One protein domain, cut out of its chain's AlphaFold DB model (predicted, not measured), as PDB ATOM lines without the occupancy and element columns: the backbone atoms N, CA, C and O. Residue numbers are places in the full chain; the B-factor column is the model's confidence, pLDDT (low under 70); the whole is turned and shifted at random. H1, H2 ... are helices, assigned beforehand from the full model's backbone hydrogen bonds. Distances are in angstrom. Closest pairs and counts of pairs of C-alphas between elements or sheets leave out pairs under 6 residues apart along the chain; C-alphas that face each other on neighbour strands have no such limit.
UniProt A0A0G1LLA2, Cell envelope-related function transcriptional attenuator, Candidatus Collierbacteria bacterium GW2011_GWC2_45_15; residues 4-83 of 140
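What this domain is: This is residues 4 to 83 of the 140 residues of the protein "Cell envelope-related function transcriptional attenuator" of Candidatus Collierbacteria bacterium GW2011_GWC2_45_15 (UniProt A0A0G1LLA2). Long helix H2 makes a stem; H1 folds back on its first part as a hairpin, and at its other end H3, H4 and H5 make a loose head. The printed part has 80 residues with five named helices, H1 to H5 in order: all helix. It is loose, radius of gyration of the C-alphas 15.6 A, spanning 45 by 26 by 21 A.

Where its parts are: Find C-alpha 22 at (182.161, 326.508, 356.045); H2 runs 27.2 A to residue 40. H1 is residues 4 to 11, H3 43 to 46, H4 49 to 62 and H5 69 to 81, ending at (151.101, 329.711, 360.412).

How they stand to each other: Look at Val 10 and Gln 29, closest C-alphas of H1 and H2 at 5.2 A; these helices touch, opposite ways, at a steep tilt of 42 degrees. H3 and H4 only just touch, only at the corner, with 3 C-alpha pairs within 8 A. H5 touches no helix but is near H2. Every O i to N i+4 pair is within hydrogen-bond range in H1, H2 and H4, 7 of 9 in H5.

The domain as a whole: The printed part has no cut and no long link; pLDDT is under 70 in residues 14 to 20.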
ATOM      1  N   ASP A   4     172.198 334.518 340.033       95.75
ATOM      2  CA  ASP A   4     173.657 334.396 339.941       95.75
ATOM      3  C   ASP A   4     174.355 334.983 341.170       95.75
ATOM      4  O   ASP A   4     175.300 334.399 341.710       95.75
ATOM      5  N   THR A   5     173.868 336.121 341.662       94.25
ATOM      6  CA  THR A   5     174.372 336.750 342.884       94.25
ATOM      7  C   THR A   5     174.046 335.900 344.107       94.25
ATOM      8  O   THR A   5     174.916 335.708 344.959       94.25
ATOM      9  N   ALA A   6     172.841 335.326 344.183       93.88
ATOM     10  CA  ALA A   6     172.462 334.408 345.256       93.88
ATOM     11  C   ALA A   6     173.339 333.155 345.263       93.88
ATOM     12  O   ALA A   6     173.836 332.754 346.317       93.88
ATOM     13  N   LEU A   7     173.612 332.586 344.088       94.25
ATOM     14  CA  LEU A   7     174.484 331.428 343.939       94.25
ATOM     15  C   LEU A   7     175.921 331.735 344.384       94.25
ATOM     16  O   LEU A   7     176.524 330.937 345.104       94.25
ATOM     17  N   LYS A   8     176.471 332.893 343.999       92.56
ATOM     18  CA  LYS A   8     177.792 333.349 344.467       92.56
ATOM     19  C   LYS A   8     177.807 333.537 345.986       92.56
ATOM     20  O   LYS A   8     178.728 333.062 346.650       92.56
ATOM     21  N   PHE A   9     176.770 334.164 346.540       92.00
ATOM     22  CA  PHE A   9     176.644 334.423 347.972       92.00
ATOM     23  C   PHE A   9     176.653 333.131 348.803       92.00
ATOM     24  O   PHE A   9     177.453 333.009 349.732       92.00
ATOM     25  N   VAL A  10     175.847 332.125 348.439       92.38
ATOM     26  CA  VAL A  10     175.766 330.849 349.184       92.38
ATOM     27  C   VAL A  10     176.960 329.915 348.965       92.38
ATOM     28  O   VAL A  10     177.108 328.933 349.693       92.38
ATOM     29  N   ARG A  11     177.807 330.182 347.961       89.62
ATOM     30  CA  ARG A  11     179.011 329.386 347.656       89.62
ATOM     31  C   ARG A  11     180.302 329.981 348.210       89.62
ATOM     32  O   ARG A  11     181.325 329.304 348.146       89.62
ATOM     33  N   SER A  12     180.279 331.203 348.742       86.06
ATOM     34  CA  SER A  12     181.479 331.863 349.261       86.06
ATOM     35  C   SER A  12     182.070 331.124 350.472       86.06
ATOM     36  O   SER A  12     181.354 330.823 351.429       86.06
ATOM     37  N   ARG A  13     183.377 330.820 350.401       75.25
ATOM     38  CA  ARG A  13     184.169 330.046 351.390       75.25
ATOM     39  C   ARG A  13     185.595 330.578 351.600       75.25
ATOM     40  O   ARG A  13     186.411 329.898 352.201       75.25
ATOM     41  N   HIS A  14     185.944 331.731 351.029       63.91
ATOM     42  CA  HIS A  14     187.343 332.190 350.963       63.91
ATOM     43  C   HIS A  14     187.505 333.694 351.214       63.91
ATOM     44  O   HIS A  14     188.476 334.302 350.774       63.91
ATOM     45  N   SER A  15     186.561 334.320 351.914       61.59
ATOM     46  CA  SER A  15     186.775 335.679 352.416       61.59
ATOM     47  C   SER A  15     187.847 335.672 353.508       61.59
ATOM     48  O   SER A  15     187.849 334.789 354.363       61.59
ATOM     49  N   THR A  16     188.730 336.666 353.497       55.22
ATOM     50  CA  THR A  16     189.735 336.889 354.544       55.22
ATOM     51  C   THR A  16     189.077 337.091 355.914       55.22
ATOM     52  O   THR A  16     188.074 337.798 356.016       55.22
ATOM     53  N   GLY A  17     189.650 336.503 356.969       59.22
ATOM     54  CA  GLY A  17     189.169 336.636 358.352       59.22
ATOM     55  C   GLY A  17     188.122 335.592 358.764       59.22
ATOM     56  O   GLY A  17     187.968 334.549 358.131       59.22
ATOM     57  N   GLU A  18     187.389 335.869 359.845       55.12
ATOM     58  CA  GLU A  18     186.490 334.894 360.487       55.12
ATOM     59  C   GLU A  18     185.278 334.471 359.646       55.12
ATOM     60  O   GLU A  18     184.649 333.484 359.999       55.12
ATOM     61  N   SER A  19     184.972 335.187 358.555       53.28
ATOM     62  CA  SER A  19     183.801 334.977 357.682       53.28
ATOM     63  C   SER A  19     184.030 334.004 356.512       53.28
ATOM     64  O   SER A  19     183.123 333.786 355.697       53.28
ATOM     65  N   GLY A  20     185.252 333.478 356.372       60.47
ATOM     66  CA  GLY A  20     185.669 332.562 355.305       60.47
ATOM     67  C   GLY A  20     185.424 331.085 355.600       60.47
ATOM     68  O   GLY A  20     185.968 330.240 354.903       60.47
ATOM     69  N   THR A  21     184.658 330.738 356.633       75.62
ATOM     70  CA  THR A  21     184.520 329.336 357.046       75.62
ATOM     71  C   THR A  21     183.327 328.637 356.397       75.62
ATOM     72  O   THR A  21     182.398 329.266 355.881       75.62
ATOM     73  N   ASP A  22     183.320 327.302 356.460       80.56
ATOM     74  CA  ASP A  22     182.161 326.508 356.045       80.56
ATOM     75  C   ASP A  22     180.917 326.791 356.901       80.56
ATOM     76  O   ASP A  22     179.791 326.756 356.405       80.56
ATOM     77  N   PHE A  23     181.122 327.163 358.167       85.00
ATOM     78  CA  PHE A  23     180.045 327.542 359.077       85.00
ATOM     79  C   PHE A  23     179.355 328.831 358.623       85.00
ATOM     80  O   PHE A  23     178.125 328.913 358.632       85.00
ATOM     81  N   ASP A  24     180.116 329.817 358.143       83.31
ATOM     82  CA  ASP A  24     179.535 331.050 357.600       83.31
ATOM     83  C   ASP A  24     178.845 330.812 356.264       83.31
ATOM     84  O   ASP A  24     177.821 331.431 355.975       83.31
ATOM     85  N   ARG A  25     179.352 329.875 355.454       86.62
ATOM     86  CA  ARG A  25     178.624 329.404 354.271       86.62
ATOM     87  C   ARG A  25     177.255 328.837 354.664       86.62
ATOM     88  O   ARG A  25     176.257 329.216 354.051       86.62
ATOM     89  N   GLY A  26     177.192 328.001 355.701       88.06
ATOM     90  CA  GLY A  26     175.931 327.481 356.239       88.06
ATOM     91  C   GLY A  26     174.969 328.593 356.675       88.06
ATOM     92  O   GLY A  26     173.799 328.583 356.294       88.06
ATOM     93  N   LYS A  27     175.468 329.619 357.375       87.06
ATOM     94  CA  LYS A  27     174.663 330.800 357.752       87.06
ATOM     95  C   LYS A  27     174.115 331.545 356.530       87.06
ATOM     96  O   LYS A  27     172.938 331.891 356.493       87.06
ATOM     97  N   ARG A  28     174.932 331.761 355.492       90.12
ATOM     98  CA  ARG A  28     174.491 332.408 354.238       90.12
ATOM     99  C   ARG A  28     173.396 331.607 353.534       90.12
ATOM    100  O   ARG A  28     172.437 332.194 353.039       90.12
ATOM    101  N   GLN A  29     173.511 330.280 353.521       92.19
ATOM    102  CA  GLN A  29     172.471 329.400 352.985       92.19
ATOM    103  C   GLN A  29     171.155 329.553 353.759       92.19
ATOM    104  O   GLN A  29     170.107 329.721 353.140       92.19
ATOM    105  N   GLN A  30     171.206 329.589 355.095       90.75
ATOM    106  CA  GLN A  30     170.027 329.814 355.942       90.75
ATOM    107  C   GLN A  30     169.366 331.176 355.680       90.75
ATOM    108  O   GLN A  30     168.137 331.256 355.627       90.75
ATOM    109  N   ILE A  31     170.159 332.228 355.451       90.69
ATOM    110  CA  ILE A  31     169.658 333.565 355.095       90.69
ATOM    111  C   ILE A  31     168.888 333.513 353.771       90.69
ATOM    112  O   ILE A  31     167.763 334.001 353.700       90.69
ATOM    113  N   VAL A  32     169.452 332.889 352.732       93.62
ATOM    114  CA  VAL A  32     168.786 332.789 351.423       93.62
ATOM    115  C   VAL A  32     167.506 331.955 351.503       93.62
ATOM    116  O   VAL A  32     166.494 332.353 350.932       93.62
ATOM    117  N   ILE A  33     167.508 330.848 352.255       91.56
ATOM    118  CA  ILE A  33     166.302 330.035 352.485       91.56
ATOM    119  C   ILE A  33     165.227 330.853 353.216       91.56
ATOM    120  O   ILE A  33     164.059 330.825 352.828       91.56
ATOM    121  N   SER A  34     165.616 331.621 354.235       89.75
ATOM    122  CA  SER A  34     164.696 332.476 354.998       89.75
ATOM    123  C   SER A  34     164.092 333.579 354.129       89.75
ATOM    124  O   SER A  34     162.878 333.772 354.150       89.75
ATOM    125  N   ALA A  35     164.905 334.232 353.297       91.31
ATOM    126  CA  ALA A  35     164.447 335.258 352.365       91.31
ATOM    127  C   ALA A  35     163.521 334.686 351.277       91.31
ATOM    128  O   ALA A  35     162.518 335.307 350.922       91.31
ATOM    129  N   LEU A  36     163.819 333.486 350.761       91.00
ATOM    130  CA  LEU A  36     162.944 332.794 349.813       91.00
ATOM    131  C   LEU A  36     161.587 332.486 350.453       91.00
ATOM    132  O   LEU A  36     160.560 332.794 349.855       91.00
ATOM    133  N   LYS A  37     161.585 331.944 351.679       89.25
ATOM    134  CA  LYS A  37     160.371 331.696 352.469       89.25
ATOM    135  C   LYS A  37     159.541 332.973 352.606       89.25
ATOM    136  O   LYS A  37     158.357 332.971 352.296       89.25
ATOM    137  N   GLU A  38     160.151 334.073 353.037       89.31
ATOM    138  CA  GLU A  38     159.455 335.357 353.184       89.31
ATOM    139  C   GLU A  38     158.858 335.852 351.865       89.31
ATOM    140  O   GLU A  38     157.732 336.340 351.856       89.31
ATOM    141  N   LYS A  39     159.567 335.669 350.743       90.62
ATOM    142  CA  LYS A  39     159.085 336.074 349.419       90.62
ATOM    143  C   LYS A  39     157.855 335.278 348.976       90.62
ATOM    144  O   LYS A  39     156.896 335.880 348.487       90.62
ATOM    145  N   VAL A  40     157.885 333.952 349.132       90.94
ATOM    146  CA  VAL A  40     156.803 333.067 348.660       90.94
ATOM    147  C   VAL A  40     155.581 333.070 349.579       90.94
ATOM    148  O   VAL A  40     154.496 332.733 349.127       90.94
ATOM    149  N   LEU A  41     155.726 333.492 350.840       89.50
ATOM    150  CA  LEU A  41     154.619 333.606 351.802       89.50
ATOM    151  C   LEU A  41     153.928 334.976 351.805       89.50
ATOM    152  O   LEU A  41     153.128 335.272 352.693       89.50
ATOM    153  N   THR A  42     154.233 335.844 350.843       90.06
ATOM    154  CA  THR A  42     153.505 337.110 350.711       90.06
ATOM    155  C   THR A  42     152.115 336.876 350.111       90.06
ATOM    156  O   THR A  42     151.981 336.035 349.220       90.06
ATOM    157  N   PRO A  43     151.082 337.644 350.514       88.38
ATOM    158  CA  PRO A  43     149.761 337.559 349.888       88.38
ATOM    159  C   PRO A  43     149.804 337.741 348.362       88.38
ATOM    160  O   PRO A  43     149.143 337.003 347.644       88.38
ATOM    161  N   ASP A  44     150.642 338.653 347.855       92.25
ATOM    162  CA  ASP A  44     150.857 338.872 346.410       92.25
ATOM    163  C   ASP A  44     151.405 337.636 345.671       92.25
ATOM    164  O   ASP A  44     151.149 337.450 344.480       92.25
ATOM    165  N   PHE A  45     152.191 336.798 346.350       92.50
ATOM    166  CA  PHE A  45     152.676 335.554 345.767       92.50
ATOM    167  C   PHE A  45     151.612 334.460 345.858       92.50
ATOM    168  O   PHE A  45     151.289 333.844 344.849       92.50
ATOM    169  N   LEU A  46     151.046 334.253 347.050       88.81
ATOM    170  CA  LEU A  46     150.118 333.156 347.335       88.81
ATOM    171  C   LEU A  46     148.775 333.286 346.606       88.81
ATOM    172  O   LEU A  46     148.209 332.276 346.203       88.81
ATOM    173  N   LEU A  47     148.270 334.509 346.425       90.44
ATOM    174  CA  LEU A  47     147.010 334.772 345.717       90.44
ATOM    175  C   LEU A  47     147.187 334.856 344.194       90.44
ATOM    176  O   LEU A  47     146.217 335.053 343.467       90.44
ATOM    177  N   ASN A  48     148.418 334.731 343.695       95.50
ATOM    178  CA  ASN A  48     148.709 334.742 342.269       95.50
ATOM    179  C   ASN A  48     148.885 333.308 341.762       95.50
ATOM    180  O   ASN A  48     149.973 332.733 341.838       95.50
ATOM    181  N   GLU A  49     147.812 332.753 341.201       93.50
ATOM    182  CA  GLU A  49     147.763 331.373 340.700       93.50
ATOM    183  C   GLU A  49     148.908 331.051 339.731       93.50
ATOM    184  O   GLU A  49     149.531 329.996 339.839       93.50
ATOM    185  N   LYS A  50     149.255 331.991 338.839       96.31
ATOM    186  CA  LYS A  50     150.359 331.815 337.890       96.31
ATOM    187  C   LYS A  50     151.704 331.665 338.608       96.31
ATOM    188  O   LYS A  50     152.441 330.733 338.310       96.31
ATOM    189  N   LYS A  51     152.030 332.549 339.562       94.81
ATOM    190  CA  LYS A  51     153.292 332.472 340.330       94.81
ATOM    191  C   LYS A  51     153.390 331.166 341.122       94.81
ATOM    192  O   LYS A  51     154.469 330.580 341.194       94.81
ATOM    193  N   VAL A  52     152.279 330.722 341.711       92.69
ATOM    194  CA  VAL A  52     152.221 329.462 342.462       92.69
ATOM    195  C   VAL A  52     152.430 328.268 341.531       92.69
ATOM    196  O   VAL A  52     153.270 327.423 341.832       92.69
ATOM    197  N   SER A  53     151.740 328.220 340.387       93.56
ATOM    198  CA  SER A  53     151.919 327.160 339.386       93.56
ATOM    199  C   SER A  53     153.356 327.107 338.869       93.56
ATOM    200  O   SER A  53     153.980 326.050 338.917       93.56
ATOM    201  N   ASP A  54     153.923 328.256 338.482       95.19
ATOM    202  CA  ASP A  54     155.303 328.356 337.991       95.19
ATOM    203  C   ASP A  54     156.313 327.824 339.036       95.19
ATOM    204  O   ASP A  54     157.297 327.165 338.692       95.19
ATOM    205  N   LEU A  55     156.072 328.074 340.332       92.75
ATOM    206  CA  LEU A  55     156.906 327.546 341.418       92.75
ATOM    207  C   LEU A  55     156.773 326.027 341.565       92.75
ATOM    208  O   LEU A  55     157.785 325.349 341.745       92.75
ATOM    209  N   LEU A  56     155.555 325.487 341.505       91.94
ATOM    210  CA  LEU A  56     155.325 324.044 341.595       91.94
ATOM    211  C   LEU A  56     155.964 323.304 340.413       91.94
ATOM    212  O   LEU A  56     156.625 322.286 340.616       91.94
ATOM    213  N   ASP A  57     155.860 323.855 339.204       93.50
ATOM    214  CA  ASP A  57     156.508 323.312 338.008       93.50
ATOM    215  C   ASP A  57     158.035 323.344 338.126       93.50
ATOM    216  O   ASP A  57     158.726 322.385 337.760       93.50
ATOM    217  N   LEU A  58     158.589 324.419 338.696       92.81
ATOM    218  CA  LEU A  58     160.017 324.511 338.985       92.81
ATOM    219  C   LEU A  58     160.453 323.445 339.997       92.81
ATOM    220  O   LEU A  58     161.461 322.773 339.773       92.81
ATOM    221  N   ILE A  59     159.704 323.261 341.089       90.75
ATOM    222  CA  ILE A  59     159.988 322.231 342.097       90.75
ATOM    223  C   ILE A  59     159.973 320.847 341.439       90.75
ATOM    224  O   ILE A  59     160.952 320.115 341.561       90.75
ATOM    225  N   ASN A  60     158.933 320.526 340.669       89.69
ATOM    226  CA  ASN A  60     158.784 319.224 340.015       89.69
ATOM    227  C   ASN A  60     159.867 318.946 338.957       89.69
ATOM    228  O   ASN A  60     160.299 317.806 338.794       89.69
ATOM    229  N   SER A  61     160.324 319.973 338.230       94.00
ATOM    230  CA  SER A  61     161.267 319.816 337.110       94.00
ATOM    231  C   SER A  61     162.741 320.045 337.464       94.00
ATOM    232  O   SER A  61     163.621 319.720 336.655       94.00
ATOM    233  N   ARG A  62     163.040 320.637 338.630       94.06
ATOM    234  CA  ARG A  62     164.408 321.003 339.048       94.06
ATOM    235  C   ARG A  62     164.810 320.477 340.422       94.06
ATOM    236  O   ARG A  62     166.011 320.423 340.688       94.06
ATOM    237  N   LEU A  63     163.869 320.067 341.275       92.81
ATOM    238  CA  LEU A  63     164.168 319.492 342.587       92.81
ATOM    239  C   LEU A  63     163.806 318.009 342.624       92.81
ATOM    240  O   LEU A  63     162.744 317.584 342.188       92.81
ATOM    241  N   ARG A  64     164.702 317.204 343.193       94.12
ATOM    242  CA  ARG A  64     164.410 315.804 343.509       94.12
ATOM    243  C   ARG A  64     163.897 315.740 344.940       94.12
ATOM    244  O   ARG A  64     164.635 316.067 345.866       94.12
ATOM    245  N   THR A  65     162.648 315.332 345.112       92.44
ATOM    246  CA  THR A  65     162.000 315.209 346.422       92.44
ATOM    247  C   THR A  65     161.066 314.004 346.450       92.44
ATOM    248  O   THR A  65     160.561 313.581 345.414       92.44
ATOM    249  N   ASN A  66     160.845 313.444 347.638       92.44
ATOM    250  CA  ASN A  66     159.827 312.423 347.898       92.44
ATOM    251  C   ASN A  66     158.551 313.017 348.523       92.44
ATOM    252  O   ASN A  66     157.656 312.268 348.917       92.44
ATOM    253  N   LEU A  67     158.473 314.348 348.648       91.31
ATOM    254  CA  LEU A  67     157.264 315.033 349.084       91.31
ATOM    255  C   LEU A  67     156.172 314.829 348.041       91.31
ATOM    256  O   LEU A  67     156.317 315.247 346.892       91.31
ATOM    257  N   LYS A  68     155.075 314.202 348.460       91.75
ATOM    258  CA  LYS A  68     153.932 313.984 347.581       91.75
ATOM    259  C   LYS A  68     153.183 315.307 347.346       91.75
ATOM    260  O   LYS A  68     153.047 316.071 348.308       91.75
ATOM    261  N   PRO A  69     152.682 315.587 346.128       88.88
ATOM    262  CA  PRO A  69     151.995 316.844 345.823       88.88
ATOM    263  C   PRO A  69     150.806 317.159 346.738       88.88
ATOM    264  O   PRO A  69     150.542 318.324 347.025       88.88
ATOM    265  N   GLU A  70     150.131 316.139 347.274       92.19
ATOM    266  CA  GLU A  70     148.990 316.318 348.180       92.19
ATOM    267  C   GLU A  70     149.396 316.946 349.526       92.19
ATOM    268  O   GLU A  70     148.548 317.484 350.235       92.19
ATOM    269  N   LEU A  71     150.689 316.917 349.881       92.50
ATOM    270  CA  LEU A  71     151.219 317.564 351.086       92.50
ATOM    271  C   LEU A  71     151.490 319.059 350.891       92.50
ATOM    272  O   LEU A  71     151.640 319.776 351.883       92.50
ATOM    273  N   TYR A  72     151.569 319.558 349.654       88.69
ATOM    274  CA  TYR A  72     151.939 320.954 349.397       88.69
ATOM    275  C   TYR A  72     150.977 321.965 350.039       88.69
ATOM    276  O   TYR A  72     151.478 322.894 350.674       88.69
ATOM    277  N   PRO A  73     149.638 321.790 349.999       88.50
ATOM    278  CA  PRO A  73     148.722 322.690 350.702       88.50
ATOM    279  C   PRO A  73     148.936 322.691 352.223       88.50
ATOM    280  O   PRO A  73     148.907 323.747 352.853       88.50
ATOM    281  N   THR A  74     149.200 321.524 352.823       93.19
ATOM    282  CA  THR A  74     149.484 321.406 354.263       93.19
ATOM    283  C   THR A  74     150.789 322.107 354.635       93.19
ATOM    284  O   THR A  74     150.829 322.834 355.626       93.19
ATOM    285  N   LEU A  75     151.841 321.934 353.831       90.12
ATOM    286  CA  LEU A  75     153.124 322.612 354.026       90.12
ATOM    287  C   LEU A  75     153.002 324.128 353.835       90.12
ATOM    288  O   LEU A  75     153.587 324.884 354.608       90.12
ATOM    289  N   ALA A  76     152.212 324.577 352.856       87.50
ATOM    290  CA  ALA A  76     151.932 325.993 352.639       87.50
ATOM    291  C   ALA A  76     151.196 326.603 353.839       87.50
ATOM    292  O   ALA A  76     151.616 327.638 354.349       87.50
ATOM    293  N   LYS A  77     150.156 325.928 354.348       90.31
ATOM    294  CA  LYS A  77     149.444 326.354 355.560       90.31
ATOM    295  C   LYS A  77     150.380 326.435 356.767       90.31
ATOM    296  O   LYS A  77     150.415 327.467 357.425       90.31
ATOM    297  N   LEU A  78     151.190 325.400 357.008       90.81
ATOM    298  CA  LEU A  78     152.184 325.405 358.085       90.81
ATOM    299  C   LEU A  78     153.147 326.593 357.957       90.81
ATOM    300  O   LEU A  78     153.452 327.258 358.942       90.81
ATOM    301  N   ALA A  79     153.619 326.877 356.745       87.88
ATOM    302  CA  ALA A  79     154.536 327.977 356.496       87.88
ATOM    303  C   ALA A  79     153.887 329.349 356.767       87.88
ATOM    304  O   ALA A  79     154.533 330.205 357.373       87.88
ATOM    305  N   ILE A  80     152.612 329.534 356.400       89.25
ATOM    306  CA  ILE A  80     151.812 330.724 356.742       89.25
ATOM    307  C   ILE A  80     151.634 330.837 358.263       89.25
ATOM    308  O   ILE A  80     151.912 331.889 358.830       89.25
ATOM    309  N   ASP A  81     151.270 329.749 358.947       89.94
ATOM    310  CA  ASP A  81     151.101 329.711 360.412       89.94
ATOM    311  C   ASP A  81     152.419 329.986 361.174       89.94
ATOM    312  O   ASP A  81     152.426 330.320 362.367       89.94
ATOM    313  N   MET A  82     153.557 329.822 360.494       86.50
ATOM    314  CA  MET A  82     154.900 330.136 360.982       86.50
ATOM    315  C   MET A  82     155.415 331.512 360.534       86.50
ATOM    316  O   MET A  82     156.537 331.887 360.892       86.50
ATOM    317  N   GLN A  83     154.642 332.283 359.767       85.31
ATOM    318  CA  GLN A  83     155.040 333.620 359.337       85.31
ATOM    319  C   GLN A  83     155.256 334.529 360.557       85.31
ATOM    320  O   GLN A  83     154.475 334.534 361.505       85.31
TER     321      GLN A  83